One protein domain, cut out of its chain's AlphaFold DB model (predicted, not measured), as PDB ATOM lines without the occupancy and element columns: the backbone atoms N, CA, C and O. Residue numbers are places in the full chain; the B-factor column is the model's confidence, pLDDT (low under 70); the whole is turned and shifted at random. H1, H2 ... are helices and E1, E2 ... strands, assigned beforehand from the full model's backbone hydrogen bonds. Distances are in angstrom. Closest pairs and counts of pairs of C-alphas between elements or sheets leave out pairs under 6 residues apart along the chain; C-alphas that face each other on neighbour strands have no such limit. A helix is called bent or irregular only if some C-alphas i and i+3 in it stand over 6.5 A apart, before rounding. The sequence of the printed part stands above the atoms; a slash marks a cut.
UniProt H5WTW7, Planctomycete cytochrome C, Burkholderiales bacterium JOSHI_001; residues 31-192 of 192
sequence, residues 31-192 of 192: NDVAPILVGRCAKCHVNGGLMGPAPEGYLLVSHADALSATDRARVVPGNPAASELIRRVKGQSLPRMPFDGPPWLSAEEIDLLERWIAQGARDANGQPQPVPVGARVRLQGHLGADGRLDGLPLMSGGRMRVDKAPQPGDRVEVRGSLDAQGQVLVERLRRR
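Overview. This is residues 31 to 192 of the 192 residues of the protein "Planctomycete cytochrome C" of Burkholderiales bacterium JOSHI_001 (UniProt H5WTW7). A lobe of helices and long loops meets a strongly twisted four-stranded sheet end to end, with H3 at the join, grazing the edge strand E1. H4 folds back beside H3 as a helical hairpin, and H1 packs on H4 at the end far from the sheet. The printed part has 162 residues, with H1, H2, H3, H4, E1, E2, E3 and E4 along the chain; the class is mixed, helices and strands, with under half of the residues in named elements. The mixed sheet runs E1, E3, E4, E2. The whole is compact, with a radius of gyration of the C-alphas of 15.4 A and spans of 40 by 33 by 29 A.

Arrangement. H1, residues 31 to 40, touches H4, residues 107 to 118, at a steep tilt of 53 degrees, opposite ways; the closest C-alphas, of Val 33 and Leu 113, are 6.3 A apart. H2, residues 63 to 66, is close to H1 but not clearly touching, the closest C-alphas, of Ala 34 and His 63, being 8.0 A apart. H3, residues 84 to 89, forms a hairpin with H4, whose residues 110 to 114 alone touch it; the closest C-alphas, of Ile 86 and Glu 114, are 6.9 A apart. H3 only grazes the sheet; its closest C-alphas to E1, residues 136 to 142, are those of Glu 84 and Leu 139, 5.9 A. E1 is antiparallel to E3, residues 171 to 178, with N 139 and O 174 at 2.9 A. E3 and E4, residues 184 to 191, form a hairpin, with N 175 and O 188 at 2.8 A. E4 is parallel to E2, residues 154 to 163, with N 163 and O 189 at 2.8 A. Every O i to N i+4 pair is within hydrogen-bond range in H3 and H4, 4 of 6 in H1, and H2 is too short for one.

Along the chain. H1 begins at C-alpha 31 (28.685, 48.574, -23.615) and is irregular, but only just: C-alphas 32 and 35 are 6.8 A apart. H4 is 16.0 A long, E1 19.8 A and E3 21.4 A. E2 bends by 114 degrees at residue 158. E4 bends by 78 degrees at residue 187 and ends at C-alpha 191 (26.221, 28.299, -55.636).

Size, cuts and confidence. The two C-alphas farthest apart, of Asn 125 and Ala 165, are 45.8 A apart. The printed part has no cut; its longest link, from H1 to H2, has 22 residues. Residue 157 is under 70 in pLDDT.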
ATOM      1  N   ASN A  31      28.790  49.055 -24.995       97.94
ATOM      2  CA  ASN A  31      28.685  48.574 -23.615       97.94
ATOM      3  C   ASN A  31      27.520  47.590 -23.419       97.94
ATOM      4  O   ASN A  31      27.618  46.709 -22.569       97.94
ATOM      5  N   ASP A  32      26.462  47.698 -24.227       98.12
ATOM      6  CA  ASP A  32      25.308  46.799 -24.171       98.12
ATOM      7  C   ASP A  32      25.592  45.458 -24.867       98.12
ATOM      8  O   ASP A  32      25.158  44.406 -24.401       98.12
ATOM      9  N   VAL A  33      26.344  45.468 -25.976       98.44
ATOM     10  CA  VAL A  33      26.621  44.261 -26.781       98.44
ATOM     11  C   VAL A  33      27.902  43.527 -26.389       98.44
ATOM     12  O   VAL A  33      28.023  42.322 -26.629       98.44
ATOM     13  N   ALA A  34      28.866  44.222 -25.781       98.25
ATOM     14  CA  ALA A  34      30.150  43.655 -25.387       98.25
ATOM     15  C   ALA A  34      30.019  42.430 -24.463       98.25
ATOM     16  O   ALA A  34      30.729  41.455 -24.715       98.25
ATOM     17  N   PRO A  35      29.104  42.384 -23.468       98.31
ATOM     18  CA  PRO A  35      28.916  41.189 -22.644       98.31
ATOM     19  C   PRO A  35      28.570  39.934 -23.458       98.31
ATOM     20  O   PRO A  35      29.067  38.849 -23.153       98.31
ATOM     21  N   ILE A  36      27.786  40.079 -24.532       98.38
ATOM     22  CA  ILE A  36      27.437  38.973 -25.435       98.38
ATOM     23  C   ILE A  36      28.661  38.577 -26.264       98.38
ATOM     24  O   ILE A  36      29.054  37.412 -26.270       98.38
ATOM     25  N   LEU A  37      29.290  39.532 -26.954       98.06
ATOM     26  CA  LEU A  37      30.399  39.241 -27.872       98.06
ATOM     27  C   LEU A  37      31.619  38.672 -27.135       98.06
ATOM     28  O   LEU A  37      32.177  37.648 -27.541       98.06
ATOM     29  N   VAL A  38      31.989  39.268 -26.003       96.12
ATOM     30  CA  VAL A  38      33.112  38.801 -25.185       96.12
ATOM     31  C   VAL A  38      32.758  37.485 -24.489       96.12
ATOM     32  O   VAL A  38      33.530  36.531 -24.554       96.12
ATOM     33  N   GLY A  39      31.570  37.375 -23.888       95.50
ATOM     34  CA  GLY A  39      31.174  36.176 -23.145       95.50
ATOM     35  C   GLY A  39      30.930  34.940 -24.020       95.50
ATOM     36  O   GLY A  39      31.173  33.808 -23.590       95.50
ATOM     37  N   ARG A  40      30.449  35.130 -25.255       96.56
ATOM     38  CA  ARG A  40      30.004  34.036 -26.137       96.56
ATOM     39  C   ARG A  40      30.953  33.759 -27.299       96.56
ATOM     40  O   ARG A  40      30.959  32.636 -27.794       96.56
ATOM     41  N   CYS A  41      31.758  34.731 -27.733       97.06
ATOM     42  CA  CYS A  41      32.563  34.599 -28.954       97.06
ATOM     43  C   CYS A  41      34.074  34.703 -28.707       97.06
ATOM     44  O   CYS A  41      34.843  33.985 -29.354       97.06
ATOM     45  N   ALA A  42      34.517  35.531 -27.755       95.62
ATOM     46  CA  ALA A  42      35.942  35.780 -27.513       95.62
ATOM     47  C   ALA A  42      36.721  34.587 -26.926       95.62
ATOM     48  O   ALA A  42      37.929  34.678 -26.756       95.62
ATOM     49  N   LYS A  43      36.087  33.433 -26.687       95.19
ATOM     50  CA  LYS A  43      36.805  32.176 -26.406       95.19
ATOM     51  C   LYS A  43      37.648  31.717 -27.602       95.19
ATOM     52  O   LYS A  43      38.736  31.177 -27.429       95.19
ATOM     53  N   CYS A  44      37.131  31.922 -28.816       97.12
ATOM     54  CA  CYS A  44      37.788  31.543 -30.071       97.12
ATOM     55  C   CYS A  44      38.178  32.769 -30.905       97.12
ATOM     56  O   CYS A  44      39.175  32.730 -31.614       97.12
ATOM     57  N   HIS A  45      37.415  33.860 -30.819       97.31
ATOM     58  CA  HIS A  45      37.663  35.111 -31.542       97.31
ATOM     59  C   HIS A  45      38.556  36.073 -30.741       97.31
ATOM     60  O   HIS A  45      38.222  37.239 -30.532       97.31
ATOM     61  N   VAL A  46      39.693  35.552 -30.280       97.06
ATOM     62  CA  VAL A  46      40.753  36.273 -29.566       97.06
ATOM     63  C   VAL A  46      42.115  35.768 -30.044       97.06
ATOM     64  O   VAL A  46      42.229  34.656 -30.567       97.06
ATOM     65  N   ASN A  47      43.161  36.571 -29.868       94.81
ATOM     66  CA  ASN A  47      44.528  36.123 -30.111       94.81
ATOM     67  C   ASN A  47      44.877  34.966 -29.165       94.81
ATOM     68  O   ASN A  47      44.800  35.120 -27.949       94.81
ATOM     69  N   GLY A  48      45.256  33.817 -29.732       92.81
ATOM     70  CA  GLY A  48      45.563  32.613 -28.953       92.81
ATOM     71  C   GLY A  48      44.341  31.988 -28.274       92.81
ATOM     72  O   GLY A  48      44.475  31.426 -27.190       92.81
ATOM     73  N   GLY A  49      43.154  32.111 -28.878       93.50
ATOM     74  CA  GLY A  49      41.927  31.496 -28.374       93.50
ATOM     75  C   GLY A  49      41.970  29.962 -28.367       93.50
ATOM     76  O   GLY A  49      42.943  29.332 -28.779       93.50
ATOM     77  N   LEU A  50      40.867  29.339 -27.947       93.50
ATOM     78  CA  LEU A  50      40.754  27.883 -27.755       93.50
ATOM     79  C   LEU A  50      41.101  27.033 -28.990       93.50
ATOM     80  O   LEU A  50      41.417  25.857 -28.849       93.50
ATOM     81  N   MET A  51      41.035  27.609 -30.193       90.12
ATOM     82  CA  MET A  51      41.361  26.932 -31.456       90.12
ATOM     83  C   MET A  51      42.659  27.453 -32.099       90.12
ATOM     84  O   MET A  51      42.867  27.279 -33.298       90.12
ATOM     85  N   GLY A  52      43.529  28.107 -31.323       94.06
ATOM     86  CA  GLY A  52      44.726  28.777 -31.824       94.06
ATOM     87  C   GLY A  52      44.412  30.190 -32.337       94.06
ATOM     88  O   GLY A  52      43.733  30.951 -31.641       94.06
ATOM     89  N   PRO A  53      44.914  30.595 -33.518       94.69
ATOM     90  CA  PRO A  53      44.553  31.876 -34.115       94.69
ATOM     91  C   PRO A  53      43.042  32.000 -34.331       94.69
ATOM     92  O   PRO A  53      42.377  31.031 -34.704       94.69
ATOM     93  N   ALA A  54      42.510  33.210 -34.150       96.00
ATOM     94  CA  ALA A  54      41.091  33.463 -34.352       96.00
ATOM     95  C   ALA A  54      40.644  33.030 -35.764       96.00
ATOM     96  O   ALA A  54      41.344  33.335 -36.739       96.00
ATOM     97  N   PRO A  55      39.489  32.348 -35.915       95.00
ATOM     98  CA  PRO A  55      38.997  31.930 -37.220       95.00
ATOM     99  C   PRO A  55      38.918  33.106 -38.193       95.00
ATOM    100  O   PRO A  55      38.284  34.128 -37.920       95.00
ATOM    101  N   GLU A  56      39.586  32.958 -39.336       94.50
ATOM    102  CA  GLU A  56      39.727  34.007 -40.351       94.50
ATOM    103  C   GLU A  56      40.327  35.331 -39.840       94.50
ATOM    104  O   GLU A  56      40.033  36.390 -40.395       94.50
ATOM    105  N   GLY A  57      41.109  35.284 -38.759       95.44
ATOM    106  CA  GLY A  57      41.699  36.456 -38.113       95.44
ATOM    107  C   GLY A  57      40.678  37.421 -37.502       95.44
ATOM    108  O   GLY A  57      41.025  38.566 -37.237       95.44
ATOM    109  N   TYR A  58      39.418  37.006 -37.314       97.25
ATOM    110  CA  TYR A  58      38.375  37.898 -36.810       97.25
ATOM    111  C   TYR A  58      38.353  37.932 -35.286       97.25
ATOM    112  O   TYR A  58      38.071  36.915 -34.652       97.25
ATOM    113  N   LEU A  59      38.614  39.102 -34.713       98.00
ATOM    114  CA  LEU A  59      38.625  39.333 -33.274       98.00
ATOM    115  C   LEU A  59      37.302  39.967 -32.820       98.00
ATOM    116  O   LEU A  59      36.676  40.719 -33.563       98.00
ATOM    117  N   LEU A  60      36.866  39.644 -31.601       97.94
ATOM    118  CA  LEU A  60      35.611  40.137 -31.008       97.94
ATOM    119  C   LEU A  60      35.800  40.627 -29.564       97.94
ATOM    120  O   LEU A  60      34.872  40.592 -28.757       97.94
ATOM    121  N   VAL A  61      37.014  41.067 -29.230       97.12
ATOM    122  CA  VAL A  61      37.377  41.524 -27.879       97.12
ATOM    123  C   VAL A  61      37.235  43.032 -27.683       97.12
ATOM    124  O   VAL A  61      37.269  43.504 -26.551       97.12
ATOM    125  N   SER A  62      37.041  43.791 -28.761       98.38
ATOM    126  CA  SER A  62      36.824  45.235 -28.712       98.38
ATOM    127  C   SER A  62      35.892  45.707 -29.829       98.38
ATOM    128  O   SER A  62      35.644  44.992 -30.803       98.38
ATOM    129  N   HIS A  63      35.389  46.935 -29.689       98.56
ATOM    130  CA  HIS A  63      34.576  47.593 -30.713       98.56
ATOM    131  C   HIS A  63      35.345  47.724 -32.034       98.56
ATOM    132  O   HIS A  63      34.842  47.334 -33.084       98.56
ATOM    133  N   ALA A  64      36.599  48.179 -31.963       98.38
ATOM    134  CA  ALA A  64      37.468  48.323 -33.126       98.38
ATOM    135  C   ALA A  64      37.724  46.981 -33.833       98.38
ATOM    136  O   ALA A  64      37.710  46.919 -35.062       98.38
ATOM    137  N   ASP A  65      37.898  45.898 -33.071       98.12
ATOM    138  CA  ASP A  65      38.065  44.554 -33.630       98.12
ATOM    139  C   ASP A  65      36.805  44.075 -34.358       98.12
ATOM    140  O   ASP A  65      36.884  43.605 -35.497       98.12
ATOM    141  N   ALA A  66      35.634  44.247 -33.735       98.12
ATOM    142  CA  ALA A  66      34.354  43.844 -34.312       98.12
ATOM    143  C   ALA A  66      34.039  44.594 -35.619       98.12
ATOM    144  O   ALA A  66      33.431  44.030 -36.532       98.12
ATOM    145  N   LEU A  67      34.465  45.856 -35.728       98.44
ATOM    146  CA  LEU A  67      34.264  46.693 -36.913       98.44
ATOM    147  C   LEU A  67      35.435  46.655 -37.907       98.44
ATOM    148  O   LEU A  67      35.373  47.318 -38.943       98.44
ATOM    149  N   SER A  68      36.484  45.872 -37.641       97.94
ATOM    150  CA  SER A  68      37.641  45.784 -38.529       97.94
ATOM    151  C   SER A  68      37.242  45.347 -39.941       97.94
ATOM    152  O   SER A  68      36.623  44.299 -40.153       97.94
ATOM    153  N   ALA A  69      37.640  46.156 -40.923       97.50
ATOM    154  CA  ALA A  69      37.381  45.932 -42.342       97.50
ATOM    155  C   ALA A  69      38.655  45.606 -43.146       97.50
ATOM    156  O   ALA A  69      38.593  45.524 -44.371       97.50
ATOM    157  N   THR A  70      39.798  45.393 -42.477       94.62
ATOM    158  CA  THR A  70      41.110  45.178 -43.119       94.62
ATOM    159  C   THR A  70      41.113  43.990 -44.089       94.62
ATOM    160  O   THR A  70      41.636  44.090 -45.196       94.62
ATOM    161  N   ASP A  71      40.506  42.865 -43.697       94.56
ATOM    162  CA  ASP A  71      40.264  41.725 -44.599       94.56
ATOM    163  C   ASP A  71      38.950  41.909 -45.378       94.56
ATOM    164  O   ASP A  71      38.914  41.888 -46.614       94.56
ATOM    165  N   ARG A  72      37.860  42.078 -44.622       98.00
ATOM    166  CA  ARG A  72      36.496  42.338 -45.091       98.00
ATOM    167  C   ARG A  72      35.634  42.812 -43.921       98.00
ATOM    168  O   ARG A  72      35.885  42.407 -42.783       98.00
ATOM    169  N   ALA A  73      34.578  43.562 -44.206       98.50
ATOM    170  CA  ALA A  73      33.568  43.918 -43.220       98.50
ATOM    171  C   ALA A  73      32.736  42.683 -42.821       98.50
ATOM    172  O   ALA A  73      32.248  41.929 -43.671       98.50
ATOM    173  N   ARG A  74      32.593  42.462 -41.508       98.56
ATOM    174  CA  ARG A  74      31.717  41.430 -40.906       98.56
ATOM    175  C   ARG A  74      30.555  42.046 -40.124       98.56
ATOM    176  O   ARG A  74      29.517  41.404 -39.970       98.56
ATOM    177  N   VAL A  75      30.723  43.295 -39.706       98.75
ATOM    178  CA  VAL A  75      29.680  44.208 -39.246       98.75
ATOM    179  C   VAL A  75      29.589  45.343 -40.262       98.75
ATOM    180  O   VAL A  75      30.608  45.921 -40.635       98.75
ATOM    181  N   VAL A  76      28.380  45.638 -40.731       98.75
ATOM    182  CA  VAL A  76      28.083  46.744 -41.648       98.75
ATOM    183  C   VAL A  76      27.213  47.744 -40.889       98.75
ATOM    184  O   VAL A  76      26.019  47.482 -40.720       98.75
ATOM    185  N   PRO A  77      27.779  48.860 -40.389       98.69
ATOM    186  CA  PRO A  77      27.011  49.883 -39.684       98.69
ATOM    187  C   PRO A  77      25.782  50.318 -40.490       98.69
ATOM    188  O   PRO A  77      25.876  50.604 -41.679       98.69
ATOM    189  N   GLY A  78      24.613  50.311 -39.854       98.31
ATOM    190  CA  GLY A  78      23.329  50.630 -40.481       98.31
ATOM    191  C   GLY A  78      22.655  49.471 -41.224       98.31
ATOM    192  O   GLY A  78      21.482  49.589 -41.565       98.31
ATOM    193  N   ASN A  79      23.330  48.335 -41.447       98.56
ATOM    194  CA  ASN A  79      22.774  47.220 -42.219       98.56
ATOM    195  C   ASN A  79      23.027  45.838 -41.572       98.56
ATOM    196  O   ASN A  79      23.958  45.112 -41.947       98.56
ATOM    197  N   PRO A  80      22.164  45.410 -40.627       98.62
ATOM    198  CA  PRO A  80      22.263  44.091 -39.996       98.62
ATOM    199  C   PRO A  80      22.163  42.937 -40.999       98.62
ATOM    200  O   PRO A  80      22.896  41.957 -40.892       98.62
ATOM    201  N   ALA A  81      21.319  43.068 -42.027       98.25
ATOM    202  CA  ALA A  81      21.124  42.030 -43.039       98.25
ATOM    203  C   ALA A  81      22.363  41.821 -43.933       98.25
ATOM    204  O   ALA A  81      22.562  40.725 -44.465       98.25
ATOM    205  N   ALA A  82      23.208  42.842 -44.100       98.38
ATOM    206  CA  ALA A  82      24.499  42.744 -44.787       98.38
ATOM    207  C   ALA A  82      25.663  42.385 -43.845       98.38
ATOM    208  O   ALA A  82      26.798  42.248 -44.298       98.38
ATOM    209  N   SER A  83      25.403  42.204 -42.546       98.75
ATOM    210  CA  SER A  83      26.426  41.881 -41.553       98.75
ATOM    211  C   SER A  83      26.587  40.371 -41.397       98.75
ATOM    212  O   SER A  83      25.699  39.677 -40.899       98.75
ATOM    213  N   GLU A  84      27.756  39.855 -41.779       98.62
ATOM    214  CA  GLU A  84      28.102  38.438 -41.625       98.62
ATOM    215  C   GLU A  84      27.956  37.967 -40.170       98.62
ATOM    216  O   GLU A  84      27.503  36.850 -39.938       98.62
ATOM    217  N   LEU A  85      28.252  38.820 -39.181       98.62
ATOM    218  CA  LEU A  85      28.057  38.503 -37.762       98.62
ATOM    219  C   LEU A  85      26.607  38.086 -37.457       98.62
ATOM    220  O   LEU A  85      26.388  37.035 -36.851       98.62
ATOM    221  N   ILE A  86      25.620  38.846 -37.943       98.81
ATOM    222  CA  ILE A  86      24.193  38.542 -37.754       98.81
ATOM    223  C   ILE A  86      23.803  37.272 -38.505       98.81
ATOM    224  O   ILE A  86      23.157  36.379 -37.950       98.81
ATOM    225  N   ARG A  87      24.260  37.138 -39.754       98.69
ATOM    226  CA  ARG A  87      23.988  35.950 -40.574       98.69
ATOM    227  C   ARG A  87      24.500  34.672 -39.918       98.69
ATOM    228  O   ARG A  87      23.847  33.631 -40.003       98.69
ATOM    229  N   ARG A  88      25.649  34.737 -39.242       98.56
ATOM    230  CA  ARG A  88      26.243  33.611 -38.510       98.56
ATOM    231  C   ARG A  88      25.441  33.246 -37.274       98.56
ATOM    232  O   ARG A  88      25.168  32.063 -37.092       98.56
ATOM    233  N   VAL A  89      25.026  34.210 -36.451       98.56
ATOM    234  CA  VAL A  89      24.255  33.902 -35.228       98.56
ATOM    235  C   VAL A  89      22.841  33.395 -35.539       98.56
ATOM    236  O   VAL A  89      22.327  32.508 -34.850       98.56
ATOM    237  N   LYS A  90      22.257  33.854 -36.656       98.12
ATOM    238  CA  LYS A  90      20.982  33.353 -37.196       98.12
ATOM    239  C   LYS A  90      21.097  32.020 -37.949       98.12
ATOM    240  O   LYS A  90      20.077  31.418 -38.265       98.12
ATOM    241  N   GLY A  91      22.309  31.541 -38.245       97.69
ATOM    242  CA  GLY A  91      22.533  30.304 -39.007       97.69
ATOM    243  C   GLY A  91      22.237  30.406 -40.511       97.69
ATOM    244  O   GLY A  91      22.182  29.387 -41.199       97.69
ATOM    245  N   GLN A  92      22.076  31.620 -41.041       97.44
ATOM    246  CA  GLN A  92      21.960  31.881 -42.482       97.44
ATOM    247  C   GLN A  92      23.300  31.611 -43.189       97.44
ATOM    248  O   GLN A  92      23.344  31.023 -44.271       97.44
ATOM    249  N   SER A  93      24.402  31.973 -42.526       97.75
ATOM    250  CA  SER A  93      25.775  31.658 -42.937       97.75
ATOM    251  C   SER A  93      26.384  30.546 -42.082       97.75
ATOM    252  O   SER A  93      26.117  30.475 -40.882       97.75
ATOM    253  N   LEU A  94      27.206  29.679 -42.695       95.94
ATOM    254  CA  LEU A  94      27.714  28.454 -42.060       95.94
ATOM    255  C   LEU A  94      29.245  28.404 -41.925       95.94
ATOM    256  O   LEU A  94      29.956  28.821 -42.850       95.94
ATOM    257  N   PRO A  95      29.788  27.876 -40.804       96.06
ATOM    258  CA  PRO A  95      29.067  27.396 -39.613       96.06
ATOM    259  C   PRO A  95      28.304  28.501 -38.864       96.06
ATOM    260  O   PRO A  95      28.711  29.667 -38.908       96.06
ATOM    261  N   ARG A  96      27.204  28.106 -38.203       97.69
ATOM    262  CA  ARG A  96      26.439  28.947 -37.269       97.69
ATOM    263  C   ARG A  96      27.327  29.316 -36.079       97.69
ATOM    264  O   ARG A  96      28.170  28.507 -35.705       97.69
ATOM    265  N   MET A  97      27.141  30.524 -35.542       97.75
ATOM    266  CA  MET A  97      27.862  31.022 -34.366       97.75
ATOM    267  C   MET A  97      26.938  31.185 -33.139       97.75
ATOM    268  O   MET A  97      25.761  31.504 -33.327       97.75
ATOM    269  N   PRO A  98      27.436  31.053 -31.889       97.06
ATOM    270  CA  PRO A  98      28.749  30.510 -31.487       97.06
ATOM    271  C   PRO A  98      29.082  29.155 -32.132       97.06
ATOM    272  O   PRO A  98      28.237  28.584 -32.792       97.06
ATOM    273  N   PHE A  99      30.303  28.639 -32.066       95.75
ATOM    274  CA  PHE A  99      30.583  27.328 -32.686       95.75
ATOM    275  C   PHE A  99      30.263  26.162 -31.738       95.75
ATOM    276  O   PHE A  99      29.892  25.080 -32.176       95.75
ATOM    277  N   ASP A 100      30.381  26.416 -30.435       92.81
ATOM    278  CA  ASP A 100      30.259  25.474 -29.317       92.81
ATOM    279  C   ASP A 100      28.822  25.301 -28.804       92.81
ATOM    280  O   ASP A 100      28.613  24.742 -27.731       92.81
ATOM    281  N   GLY A 101      27.826  25.804 -29.533       90.75
ATOM    282  CA  GLY A 101      26.430  25.620 -29.151       90.75
ATOM    283  C   GLY A 101      25.862  24.267 -29.599       90.75
ATOM    284  O   GLY A 101      26.490  23.544 -30.376       90.75
ATOM    285  N   PRO A 102      24.637  23.933 -29.157       92.88
ATOM    286  CA  PRO A 102      23.765  24.730 -28.284       92.88
ATOM    287  C   PRO A 102      24.279  24.892 -26.826       92.88
ATOM    288  O   PRO A 102      25.092  24.087 -26.381       92.88
ATOM    289  N   PRO A 103      23.793  25.908 -26.072       95.00
ATOM    290  CA  PRO A 103      22.767  26.865 -26.487       95.00
ATOM    291  C   PRO A 103      23.315  27.936 -27.442       95.00
ATOM    292  O   PRO A 103      24.411  28.465 -27.258       95.00
ATOM    293  N   TRP A 104      22.531  28.251 -28.474       97.56
ATOM    294  CA  TRP A 104      22.751  29.433 -29.312       97.56
ATOM    295  C   TRP A 104      22.333  30.705 -28.568       97.56
ATOM    296  O   TRP A 104      21.754  30.612 -27.487       97.56
ATOM    297  N   LEU A 105      22.638  31.876 -29.135       98.31
ATOM    298  CA  LEU A 105      22.113  33.132 -28.595       98.31
ATOM    299  C   LEU A 105      20.580  33.117 -28.591       98.31
ATOM    300  O   LEU A 105      19.963  32.542 -29.499       98.31
ATOM    301  N   SER A 106      19.988  33.750 -27.582       98.25
ATOM    302  CA  SER A 106      18.541  33.933 -27.493       98.25
ATOM    303  C   SER A 106      18.033  34.898 -28.571       98.25
ATOM    304  O   SER A 106      18.809  35.590 -29.239       98.25
ATOM    305  N   ALA A 107      16.713  34.952 -28.756       98.12
ATOM    306  CA  ALA A 107      16.112  35.905 -29.684       98.12
ATOM    307  C   ALA A 107      16.411  37.355 -29.265       98.12
ATOM    308  O   ALA A 107      16.732  38.178 -30.115       98.12
ATOM    309  N   GLU A 108      16.387  37.636 -27.963       98.25
ATOM    310  CA  GLU A 108      16.646  38.952 -27.372       98.25
ATOM    311  C   GLU A 108      18.110  39.377 -27.542       98.25
ATOM    312  O   GLU A 108      18.386  40.536 -27.850       98.25
ATOM    313  N   GLU A 109      19.056  38.445 -27.386       98.56
ATOM    314  CA  GLU A 109      20.483  38.695 -27.628       98.56
ATOM    315  C   GLU A 109      20.758  39.000 -29.107       98.56
ATOM    316  O   GLU A 109      21.500  39.932 -29.425       98.56
ATOM    317  N   ILE A 110      20.147  38.241 -30.025       98.75
ATOM    318  CA  ILE A 110      20.267  38.489 -31.469       98.75
ATOM    319  C   ILE A 110      19.662  39.851 -31.825       98.75
ATOM    320  O   ILE A 110      20.290  40.629 -32.536       98.75
ATOM    321  N   ASP A 111      18.478  40.156 -31.305       98.50
ATOM    322  CA  ASP A 111      17.767  41.412 -31.536       98.50
ATOM    323  C   ASP A 111      18.541  42.625 -30.976       98.50
ATOM    324  O   ASP A 111      18.632  43.669 -31.627       98.50
ATOM    325  N   LEU A 112      19.220  42.482 -29.829       98.69
ATOM    326  CA  LEU A 112      20.133  43.510 -29.316       98.69
ATOM    327  C   LEU A 112      21.296  43.787 -30.283       98.69
ATOM    328  O   LEU A 112      21.583  44.952 -30.576       98.69
ATOM    329  N   LEU A 113      21.933  42.737 -30.816       98.81
ATOM    330  CA  LEU A 113      23.002  42.874 -31.811       98.81
ATOM    331  C   LEU A 113      22.489  43.520 -33.105       98.81
ATOM    332  O   LEU A 113      23.162  44.383 -33.671       98.81
ATOM    333  N   GLU A 114      21.298  43.139 -33.572       98.69
ATOM    334  CA  GLU A 114      20.693  43.728 -34.768       98.69
ATOM    335  C   GLU A 114      20.393  45.211 -34.586       98.69
ATOM    336  O   GLU A 114      20.748  46.006 -35.457       98.69
ATOM    337  N   ARG A 115      19.804  45.611 -33.453       98.56
ATOM    338  CA  ARG A 115      19.547  47.027 -33.160       98.56
ATOM    339  C   ARG A 115      20.829  47.837 -33.062       98.56
ATOM    340  O   ARG A 115      20.886  48.928 -33.627       98.56
ATOM    341  N   TRP A 116      21.849  47.314 -32.384       98.69
ATOM    342  CA  TRP A 116      23.150  47.977 -32.286       98.69
ATOM    343  C   TRP A 116      23.726  48.255 -33.677       98.69
ATOM    344  O   TRP A 116      24.086  49.393 -33.981       98.69
ATOM    345  N   ILE A 117      23.722  47.258 -34.568       98.81
ATOM    346  CA  ILE A 117      24.202  47.428 -35.943       98.81
ATOM    347  C   ILE A 117      23.310  48.390 -36.732       98.81
ATOM    348  O   ILE A 117      23.836  49.296 -37.377       98.81
ATOM    349  N   ALA A 118      21.983  48.247 -36.659       98.50
ATOM    350  CA  ALA A 118      21.024  49.102 -37.367       98.50
ATOM    351  C   ALA A 118      21.189  50.585 -37.015       98.50
ATOM    352  O   ALA A 118      20.968  51.456 -37.850       98.50
ATOM    353  N   GLN A 119      21.625  50.877 -35.793       97.56
ATOM    354  CA  GLN A 119      21.854  52.235 -35.313       97.56
ATOM    355  C   GLN A 119      23.288  52.733 -35.540       97.56
ATOM    356  O   GLN A 119      23.694  53.732 -34.945       97.56
ATOM    357  N   GLY A 120      24.043  52.055 -36.406       98.12
ATOM    358  CA  GLY A 120      25.393  52.444 -36.798       98.12
ATOM    359  C   GLY A 120      26.493  51.792 -35.968       98.12
ATOM    360  O   GLY A 120      27.584  52.339 -35.919       98.12
ATOM    361  N   ALA A 121      26.232  50.661 -35.307       98.38
ATOM    362  CA  ALA A 121      27.221  49.930 -34.509       98.38
ATOM    363  C   ALA A 121      27.969  50.852 -33.525       98.38
ATOM    364  O   ALA A 121      29.200  50.949 -33.533       98.38
ATOM    365  N   ARG A 122      27.193  51.580 -32.715       98.44
ATOM    366  CA  ARG A 122      27.675  52.669 -31.856       98.44
ATOM    367  C   ARG A 122      28.794  52.229 -30.915       98.44
ATOM    368  O   ARG A 122      28.777  51.109 -30.400       98.44
ATOM    369  N   ASP A 123      29.745  53.124 -30.676       98.06
ATOM    370  CA  ASP A 123      30.820  52.909 -29.707       98.06
ATOM    371  C   ASP A 123      30.324  53.036 -28.249       98.06
ATOM    372  O   ASP A 123      29.121  53.121 -27.977       98.06
ATOM    373  N   ALA A 124      31.250  53.030 -27.286       96.06
ATOM    374  CA  ALA A 124      30.932  53.182 -25.864       96.06
ATOM    375  C   ALA A 124      30.386  54.578 -25.497       96.06
ATOM    376  O   ALA A 124      29.736  54.722 -24.464       96.06
ATOM    377  N   ASN A 125      30.613  55.585 -26.346       96.19
ATOM    378  CA  ASN A 125      30.116  56.955 -26.194       96.19
ATOM    379  C   ASN A 125      28.816  57.187 -26.985       96.19
ATOM    380  O   ASN A 125      28.366  58.326 -27.135       96.19
ATOM    381  N   GLY A 126      28.229  56.122 -27.540       95.62
ATOM    382  CA  GLY A 126      27.013  56.186 -28.338       95.62
ATOM    383  C   GLY A 126      27.216  56.767 -29.739       95.62
ATOM    384  O   GLY A 126      26.221  57.069 -30.400       95.62
ATOM    385  N   GLN A 127      28.449  56.929 -30.225       97.56
ATOM    386  CA  GLN A 127      28.714  57.509 -31.542       97.56
ATOM    387  C   GLN A 127      28.554  56.461 -32.652       97.56
ATOM    388  O   GLN A 127      29.227  55.424 -32.604       97.56
ATOM    389  N   PRO A 128      27.675  56.697 -33.648       97.94
ATOM    390  CA  PRO A 128      27.506  55.785 -34.770       97.94
ATOM    391  C   PRO A 128      28.747  55.815 -35.661       97.94
ATOM    392  O   PRO A 128      29.403  56.843 -35.821       97.94
ATOM    393  N   GLN A 129      29.047  54.674 -36.258       98.19
ATOM    394  CA  GLN A 129      30.218  54.472 -37.090       98.19
ATOM    395  C   GLN A 129      29.834  54.584 -38.565       98.19
ATOM    396  O   GLN A 129      28.750  54.137 -38.956       98.19
ATOM    397  N   PRO A 130      30.697  55.185 -39.398       97.88
ATOM    398  CA  PRO A 130      30.436  55.283 -40.821       97.88
ATOM    399  C   PRO A 130      30.481  53.900 -41.477       97.88
ATOM    400  O   PRO A 130      31.186  52.993 -41.029       97.88
ATOM    401  N   VAL A 131      29.766  53.754 -42.591       98.25
ATOM    402  CA  VAL A 131      29.928  52.588 -43.462       98.25
ATOM    403  C   VAL A 131      31.361  52.588 -44.013       98.25
ATOM    404  O   VAL A 131      31.798  53.611 -44.550       98.25
ATOM    405  N   PRO A 132      32.104  51.468 -43.937       97.81
ATOM    406  CA  PRO A 132      33.426  51.371 -44.540       97.81
ATOM    407  C   PRO A 132      33.286  51.192 -46.060       97.81
ATOM    408  O   PRO A 132      33.321  50.078 -46.583       97.81
ATOM    409  N   VAL A 133      33.070  52.300 -46.773       98.06
ATOM    410  CA  VAL A 133      32.842  52.319 -48.227       98.06
ATOM    411  C   VAL A 133      33.989  51.630 -48.967       98.06
ATOM    412  O   VAL A 133      35.162  51.847 -48.673       98.06
ATOM    413  N   GLY A 134      33.647  50.772 -49.926       97.31
ATOM    414  CA  GLY A 134      34.599  49.970 -50.692       97.31
ATOM    415  C   GLY A 134      35.154  48.755 -49.942       97.31
ATOM    416  O   GLY A 134      35.832  47.929 -50.555       97.31
ATOM    417  N   ALA A 135      34.858  48.585 -48.647       98.31
ATOM    418  CA  ALA A 135      35.269  47.387 -47.930       98.31
ATOM    419  C   ALA A 135      34.618  46.148 -48.543       98.31
ATOM    420  O   ALA A 135      33.434  46.136 -48.888       98.31
ATOM    421  N   ARG A 136      35.411  45.079 -48.644       98.38
ATOM    422  CA  ARG A 136      34.934  43.787 -49.131       98.38
ATOM    423  C   ARG A 136      33.917  43.203 -48.161       98.38
ATOM    424  O   ARG A 136      34.042  43.368 -46.951       98.38
ATOM    425  N   VAL A 137      32.978  42.429 -48.688       98.31
ATOM    426  CA  VAL A 137      32.079  41.563 -47.920       98.31
ATOM    427  C   VAL A 137      32.081  40.154 -48.498       98.31
ATOM    428  O   VAL A 137      32.328  39.934 -49.688       98.31
ATOM    429  N   ARG A 138      31.799  39.176 -47.638       98.25
ATOM    430  CA  ARG A 138      31.543  37.795 -48.044       98.25
ATOM    431  C   ARG A 138      30.398  37.258 -47.211       98.25
ATOM    432  O   ARG A 138      30.585  37.057 -46.016       98.25
ATOM    433  N   LEU A 139      29.267  37.028 -47.864       98.31
ATOM    434  CA  LEU A 139      28.017  36.625 -47.230       98.31
ATOM    435  C   LEU A 139      27.591  35.256 -47.745       98.31
ATOM    436  O   LEU A 139      27.839  34.921 -48.906       98.31
ATOM    437  N   GLN A 140      26.927  34.473 -46.899       98.00
ATOM    438  CA  GLN A 140      26.208  33.271 -47.319       98.00
ATOM    439  C   GLN A 140      24.727  33.364 -46.948       98.00
ATOM    440  O   GLN A 140      24.339  34.094 -46.029       98.00
ATOM    441  N   GLY A 141      23.909  32.613 -47.676       97.38
ATOM    442  CA  GLY A 141      22.460  32.627 -47.515       97.38
ATOM    443  C   GLY A 141      21.749  31.819 -48.589       97.38
ATOM    444  O   GLY A 141      22.413  31.171 -49.402       97.38
ATOM    445  N   HIS A 142      20.420  31.873 -48.606       97.62
ATOM    446  CA  HIS A 142      19.609  31.323 -49.690       97.62
ATOM    447  C   HIS A 142      19.236  32.416 -50.688       97.62
ATOM    448  O   HIS A 142      18.880  33.535 -50.309       97.62
ATOM    449  N   LEU A 143      19.322  32.082 -51.973       97.69
ATOM    450  CA  LEU A 143      18.893  32.964 -53.048       97.69
ATOM    451  C   LEU A 143      17.368  32.881 -53.207       97.69
ATOM    452  O   LEU A 143      16.829  31.812 -53.470       97.69
ATOM    453  N   GLY A 144      16.668  33.997 -53.046       97.06
ATOM    454  CA  GLY A 144      15.232  34.098 -53.293       97.06
ATOM    455  C   GLY A 144      14.892  34.107 -54.785       97.06
ATOM    456  O   GLY A 144      15.738  34.389 -55.634       97.06
ATOM    457  N   ALA A 145      13.625  33.836 -55.111       95.69
ATOM    458  CA  ALA A 145      13.113  33.948 -56.483       95.69
ATOM    459  C   ALA A 145      13.166  35.385 -57.031       95.69
ATOM    460  O   ALA A 145      13.208  35.596 -58.237       95.69
ATOM    461  N   ASP A 146      13.213  36.362 -56.131       94.00
ATOM    462  CA  ASP A 146      13.395  37.788 -56.391       94.00
ATOM    463  C   ASP A 146      14.874  38.207 -56.509       94.00
ATOM    464  O   ASP A 146      15.181  39.397 -56.587       94.00
ATOM    465  N   GLY A 147      15.805  37.246 -56.494       92.06
ATOM    466  CA  GLY A 147      17.243  37.497 -56.583       92.06
ATOM    467  C   GLY A 147      17.873  38.057 -55.303       92.06
ATOM    468  O   GLY A 147      19.023  38.497 -55.336       92.06
ATOM    469  N   ARG A 148      17.155  38.054 -54.172       96.38
ATOM    470  CA  ARG A 148      17.646  38.569 -52.882       96.38
ATOM    471  C   ARG A 148      18.312  37.474 -52.050       96.38
ATOM    472  O   ARG A 148      17.956  36.307 -52.156       96.38
ATOM    473  N   LEU A 149      19.253  37.842 -51.179       97.38
ATOM    474  CA  LEU A 149      19.940  36.904 -50.279       97.38
ATOM    475  C   LEU A 149      19.283  36.892 -48.893       97.38
ATOM    476  O   LEU A 149      19.565  37.767 -48.071       97.38
ATOM    477  N   ASP A 150      18.411  35.918 -48.627       97.44
ATOM    478  CA  ASP A 150      17.553  35.889 -47.428       97.44
ATOM    479  C   ASP A 150      16.797  37.224 -47.223       97.44
ATOM    480  O   ASP A 150      16.729  37.767 -46.122       97.44
ATOM    481  N   GLY A 151      16.302  37.816 -48.314       95.38
ATOM    482  CA  GLY A 151      15.635  39.122 -48.294       95.38
ATOM    483  C   GLY A 151      16.568  40.344 -48.328       95.38
ATOM    484  O   GLY A 151      16.065  41.461 -48.464       95.38
ATOM    485  N   LEU A 152      17.898  40.187 -48.293       96.56
ATOM    486  CA  LEU A 152      18.849  41.282 -48.549       96.56
ATOM    487  C   LEU A 152      18.872  41.631 -50.053       96.56
ATOM    488  O   LEU A 152      19.147  40.737 -50.860       96.56
ATOM    489  N   PRO A 153      18.642  42.899 -50.457       95.19
ATOM    490  CA  PRO A 153      18.834  43.309 -51.842       95.19
ATOM    491  C   PRO A 153      20.304  43.177 -52.245       95.19
ATOM    492  O   PRO A 153      21.198  43.633 -51.533       95.19
ATOM    493  N   LEU A 154      20.537  42.581 -53.409       90.88
ATOM    494  CA  LEU A 154      21.852  42.469 -54.025       90.88
ATOM    495  C   LEU A 154      21.941  43.485 -55.166       90.88
ATOM    496  O   LEU A 154      21.230  43.356 -56.162       90.88
ATOM    497  N   MET A 155      22.774  44.514 -55.013       90.25
ATOM    498  CA  MET A 155      22.959  45.536 -56.044       90.25
ATOM    499  C   MET A 155      23.994  45.061 -57.058       90.25
ATOM    500  O   MET A 155      25.010  44.477 -56.690       90.25
ATOM    501  N   SER A 156      23.763  45.303 -58.346       81.75
ATOM    502  CA  SER A 156      24.762  44.981 -59.366       81.75
ATOM    503  C   SER A 156      25.858  46.046 -59.360       81.75
ATOM    504  O   SER A 156      25.617  47.178 -59.771       81.75
ATOM    505  N   GLY A 157      27.070  45.688 -58.925       69.38
ATOM    506  CA  GLY A 157      28.240  46.578 -58.936       69.38
ATOM    507  C   GLY A 157      28.875  46.777 -60.321       69.38
ATOM    508  O   GLY A 157      30.012  47.228 -60.417       69.38
ATOM    509  N   GLY A 158      28.187  46.379 -61.398       80.19
ATOM    510  CA  GLY A 158      28.710  46.339 -62.764       80.19
ATOM    511  C   GLY A 158      28.812  44.905 -63.291       80.19
ATOM    512  O   GLY A 158      27.806  44.207 -63.415       80.19
ATOM    513  N   ARG A 159      30.024  44.448 -63.639       81.50
ATOM    514  CA  ARG A 159      30.257  43.073 -64.127       81.50
ATOM    515  C   ARG A 159      30.210  42.065 -62.974       81.50
ATOM    516  O   ARG A 159      31.237  41.717 -62.400       81.50
ATOM    517  N   MET A 160      29.019  41.554 -62.681       90.06
ATOM    518  CA  MET A 160      28.837  40.436 -61.754       90.06
ATOM    519  C   MET A 160      29.267  39.111 -62.400       90.06
ATOM    520  O   MET A 160      28.761  38.716 -63.452       90.06
ATOM    521  N   ARG A 161      30.156  38.373 -61.731       93.56
ATOM    522  CA  ARG A 161      30.505  36.997 -62.101       93.56
ATOM    523  C   ARG A 161      29.553  36.007 -61.434       93.56
ATOM    524  O   ARG A 161      29.535  35.893 -60.209       93.56
ATOM    525  N   VAL A 162      28.828  35.232 -62.236       94.69
ATOM    526  CA  VAL A 162      27.945  34.165 -61.748       94.69
ATOM    527  C   VAL A 162      28.614  32.806 -61.942       94.69
ATOM    528  O   VAL A 162      28.857  32.376 -63.066       94.69
ATOM    529  N   ASP A 163      28.913  32.117 -60.843       94.81
ATOM    530  CA  ASP A 163      29.539  30.793 -60.846       94.81
ATOM    531  C   ASP A 163      28.523  29.704 -60.482       94.81
ATOM    532  O   ASP A 163      27.799  29.819 -59.491       94.81
ATOM    533  N   LYS A 164      28.546  28.587 -61.220       95.44
ATOM    534  CA  LYS A 164      27.666  27.419 -61.004       95.44
ATOM    535  C   LYS A 164      26.156  27.719 -61.100       95.44
ATOM    536  O   LYS A 164      25.374  26.930 -60.581       95.44
ATOM    537  N   ALA A 165      25.778  28.825 -61.753       93.06
ATOM    538  CA  ALA A 165      24.403  29.194 -62.121       93.06
ATOM    539  C   ALA A 165      23.345  28.885 -61.030       93.06
ATOM    540  O   ALA A 165      22.500  28.008 -61.237       93.06
ATOM    541  N   PRO A 166      23.410  29.560 -59.862       94.88
ATOM    542  CA  PRO A 166      22.471  29.326 -58.772       94.88
ATOM    543  C   PRO A 166      21.029  29.615 -59.191       94.88
ATOM    544  O   PRO A 166      20.768  30.533 -59.967       94.88
ATOM    545  N   GLN A 167      20.113  28.827 -58.644       96.31
ATOM    546  CA  GLN A 167      18.671  28.931 -58.805       96.31
ATOM    547  C   GLN A 167      18.021  29.449 -57.515       96.31
ATOM    548  O   GLN A 167      18.626  29.370 -56.440       96.31
ATOM    549  N   PRO A 168      16.782  29.958 -57.584       96.62
ATOM    550  CA  PRO A 168      15.991  30.222 -56.389       96.62
ATOM    551  C   PRO A 168      15.938  29.000 -55.459       96.62
ATOM    552  O   PRO A 168      15.717  27.878 -55.906       96.62
ATOM    553  N   GLY A 169      16.151  29.226 -54.167       95.81
ATOM    554  CA  GLY A 169      16.263  28.197 -53.133       95.81
ATOM    555  C   GLY A 169      17.688  27.687 -52.898       95.81
ATOM    556  O   GLY A 169      17.956  27.132 -51.832       95.81
ATOM    557  N   ASP A 170      18.624  27.910 -53.826       97.62
ATOM    558  CA  ASP A 170      20.006  27.470 -53.646       97.62
ATOM    559  C   ASP A 170      20.703  28.242 -52.524       97.62
ATOM    560  O   ASP A 170      20.543  29.457 -52.364       97.62
ATOM    561  N   ARG A 171      21.584  27.546 -51.799       97.56
ATOM    562  CA  ARG A 171      22.561  28.205 -50.934       97.56
ATOM    563  C   ARG A 171      23.655  28.824 -51.793       97.56
ATOM    564  O   ARG A 171      24.249  28.168 -52.650       97.56
ATOM    565  N   VAL A 172      23.968  30.082 -51.529       98.06
ATOM    566  CA  VAL A 172      24.951  30.840 -52.299       98.06
ATOM    567  C   VAL A 172      25.965  31.530 -51.397       98.06
ATOM    568  O   VAL A 172      25.732  31.769 -50.214       98.06
ATOM    569  N   GLU A 173      27.117  31.838 -51.979       98.19
ATOM    570  CA  GLU A 173      28.090  32.785 -51.457       98.19
ATOM    571  C   GLU A 173      28.091  34.016 -52.360       98.19
ATOM    572  O   GLU A 173      28.262  33.908 -53.579       98.19
ATOM    573  N   VAL A 174      27.924  35.175 -51.736       97.75
ATOM    574  CA  VAL A 174      28.032  36.493 -52.352       97.75
ATOM    575  C   VAL A 174      29.362  37.104 -51.935       97.75
ATOM    576  O   VAL A 174      29.702  37.118 -50.749       97.75
ATOM    577  N   ARG A 175      30.113  37.629 -52.902       97.56
ATOM    578  CA  ARG A 175      31.241  38.532 -52.659       97.56
ATOM    579  C   ARG A 175      30.999  39.845 -53.377       97.56
ATOM    580  O   ARG A 175      30.444  39.862 -54.477       97.56
ATOM    581  N   GLY A 176      31.447  40.915 -52.752       96.94
ATOM    582  CA  GLY A 176      31.273  42.255 -53.271       96.94
ATOM    583  C   GLY A 176      31.931  43.283 -52.374       96.94
ATOM    584  O   GLY A 176      32.718  42.933 -51.487       96.94
ATOM    585  N   SER A 177      31.536  44.526 -52.579       97.38
ATOM    586  CA  SER A 177      31.978  45.687 -51.818       97.38
ATOM    587  C   SER A 177      30.785  46.501 -51.314       97.38
ATOM    588  O   SER A 177      29.653  46.312 -51.764       97.38
ATOM    589  N   LEU A 178      31.022  47.357 -50.322       97.81
ATOM    590  CA  LEU A 178      30.002  48.245 -49.762       97.81
ATOM    591  C   LEU A 178      29.967  49.584 -50.500       97.81
ATOM    592  O   LEU A 178      31.016  50.188 -50.730       97.81
ATOM    593  N   ASP A 179      28.771  50.075 -50.813       96.69
ATOM    594  CA  ASP A 179      28.577  51.462 -51.245       96.69
ATOM    595  C   ASP A 179      28.457  52.434 -50.053       96.69
ATOM    596  O   ASP A 179      28.602  52.056 -48.888       96.69
ATOM    597  N   ALA A 180      28.198  53.713 -50.343       96.00
ATOM    598  CA  ALA A 180      28.052  54.761 -49.331       96.00
ATOM    599  C   ALA A 180      26.816  54.589 -48.429       96.00
ATOM    600  O   ALA A 180      26.744  55.196 -47.363       96.00
ATOM    601  N   GLN A 181      25.850  53.768 -48.840       94.69
ATOM    602  CA  GLN A 181      24.618  53.473 -48.115       94.69
ATOM    603  C   GLN A 181      24.705  52.138 -47.353       94.69
ATOM    604  O   GLN A 181      23.735  51.731 -46.715       94.69
ATOM    605  N   GLY A 182      25.846  51.442 -47.408       95.88
ATOM    606  CA  GLY A 182      26.014  50.123 -46.798       95.88
ATOM    607  C   GLY A 182      25.273  49.016 -47.545       95.88
ATOM    608  O   GLY A 182      24.987  47.967 -46.958       95.88
ATOM    609  N   GLN A 183      24.934  49.229 -48.818       96.56
ATOM    610  CA  GLN A 183      24.404  48.189 -49.694       96.56
ATOM    611  C   GLN A 183      25.550  47.385 -50.308       96.56
ATOM    612  O   GLN A 183      26.673  47.862 -50.471       96.56
ATOM    613  N   VAL A 184      25.258  46.127 -50.636       97.25
ATOM    614  CA  VAL A 184      26.243  45.208 -51.207       97.25
ATOM    615  C   VAL A 184      26.224  45.320 -52.725       97.25
ATOM    616  O   VAL A 184      25.281  44.859 -53.371       97.25
ATOM    617  N   LEU A 185      27.299  45.876 -53.282       96.88
ATOM    618  CA  LEU A 185      27.612  45.847 -54.705       96.88
ATOM    619  C   LEU A 185      28.216  44.481 -55.042       96.88
ATOM    620  O   LEU A 185      29.367  44.188 -54.723       96.88
ATOM    621  N   VAL A 186      27.417  43.606 -55.645       96.56
ATOM    622  CA  VAL A 186      27.805  42.225 -55.930       96.56
ATOM    623  C   VAL A 186      28.782  42.162 -57.094       96.56
ATOM    624  O   VAL A 186      28.489  42.577 -58.214       96.56
ATOM    625  N   GLU A 187      29.927  41.546 -56.823       96.69
ATOM    626  CA  GLU A 187      30.985  41.268 -57.795       96.69
ATOM    627  C   GLU A 187      30.985  39.786 -58.188       96.69
ATOM    628  O   GLU A 187      31.323  39.421 -59.316       96.69
ATOM    629  N   ARG A 188      30.587  38.904 -57.261       96.50
ATOM    630  CA  ARG A 188      30.526  37.461 -57.490       96.50
ATOM    631  C   ARG A 188      29.374  36.812 -56.739       96.50
ATOM    632  O   ARG A 188      29.269  36.949 -55.523       96.50
ATOM    633  N   LEU A 189      28.603  36.003 -57.453       96.50
ATOM    634  CA  LEU A 189      27.549  35.153 -56.910       96.50
ATOM    635  C   LEU A 189      27.850  33.693 -57.266       96.50
ATOM    636  O   LEU A 189      28.031  33.363 -58.438       96.50
ATOM    637  N   ARG A 190      27.943  32.809 -56.269       97.31
ATOM    638  CA  ARG A 190      28.322  31.402 -56.474       97.31
ATOM    639  C   ARG A 190      27.427  30.452 -55.688       97.31
ATOM    640  O   ARG A 190      27.352  30.580 -54.472       97.31
ATOM    641  N   ARG A 191      26.876  29.421 -56.340       97.56
ATOM    642  CA  ARG A 191      26.221  28.299 -55.636       97.56
ATOM    643  C   ARG A 191      27.212  27.543 -54.742       97.56
ATOM    644  O   ARG A 191      28.303  27.181 -55.212       97.56
ATOM    645  N   ARG A 192      26.853  27.326 -53.475       93.69
ATOM    646  CA  ARG A 192      27.667  26.618 -52.474       93.69
ATOM    647  C   ARG A 192      27.376  25.130 -52.452       93.69
ATOM    648  O   ARG A 192      26.195  24.759 -52.578       93.69
TER     649      ARG A 192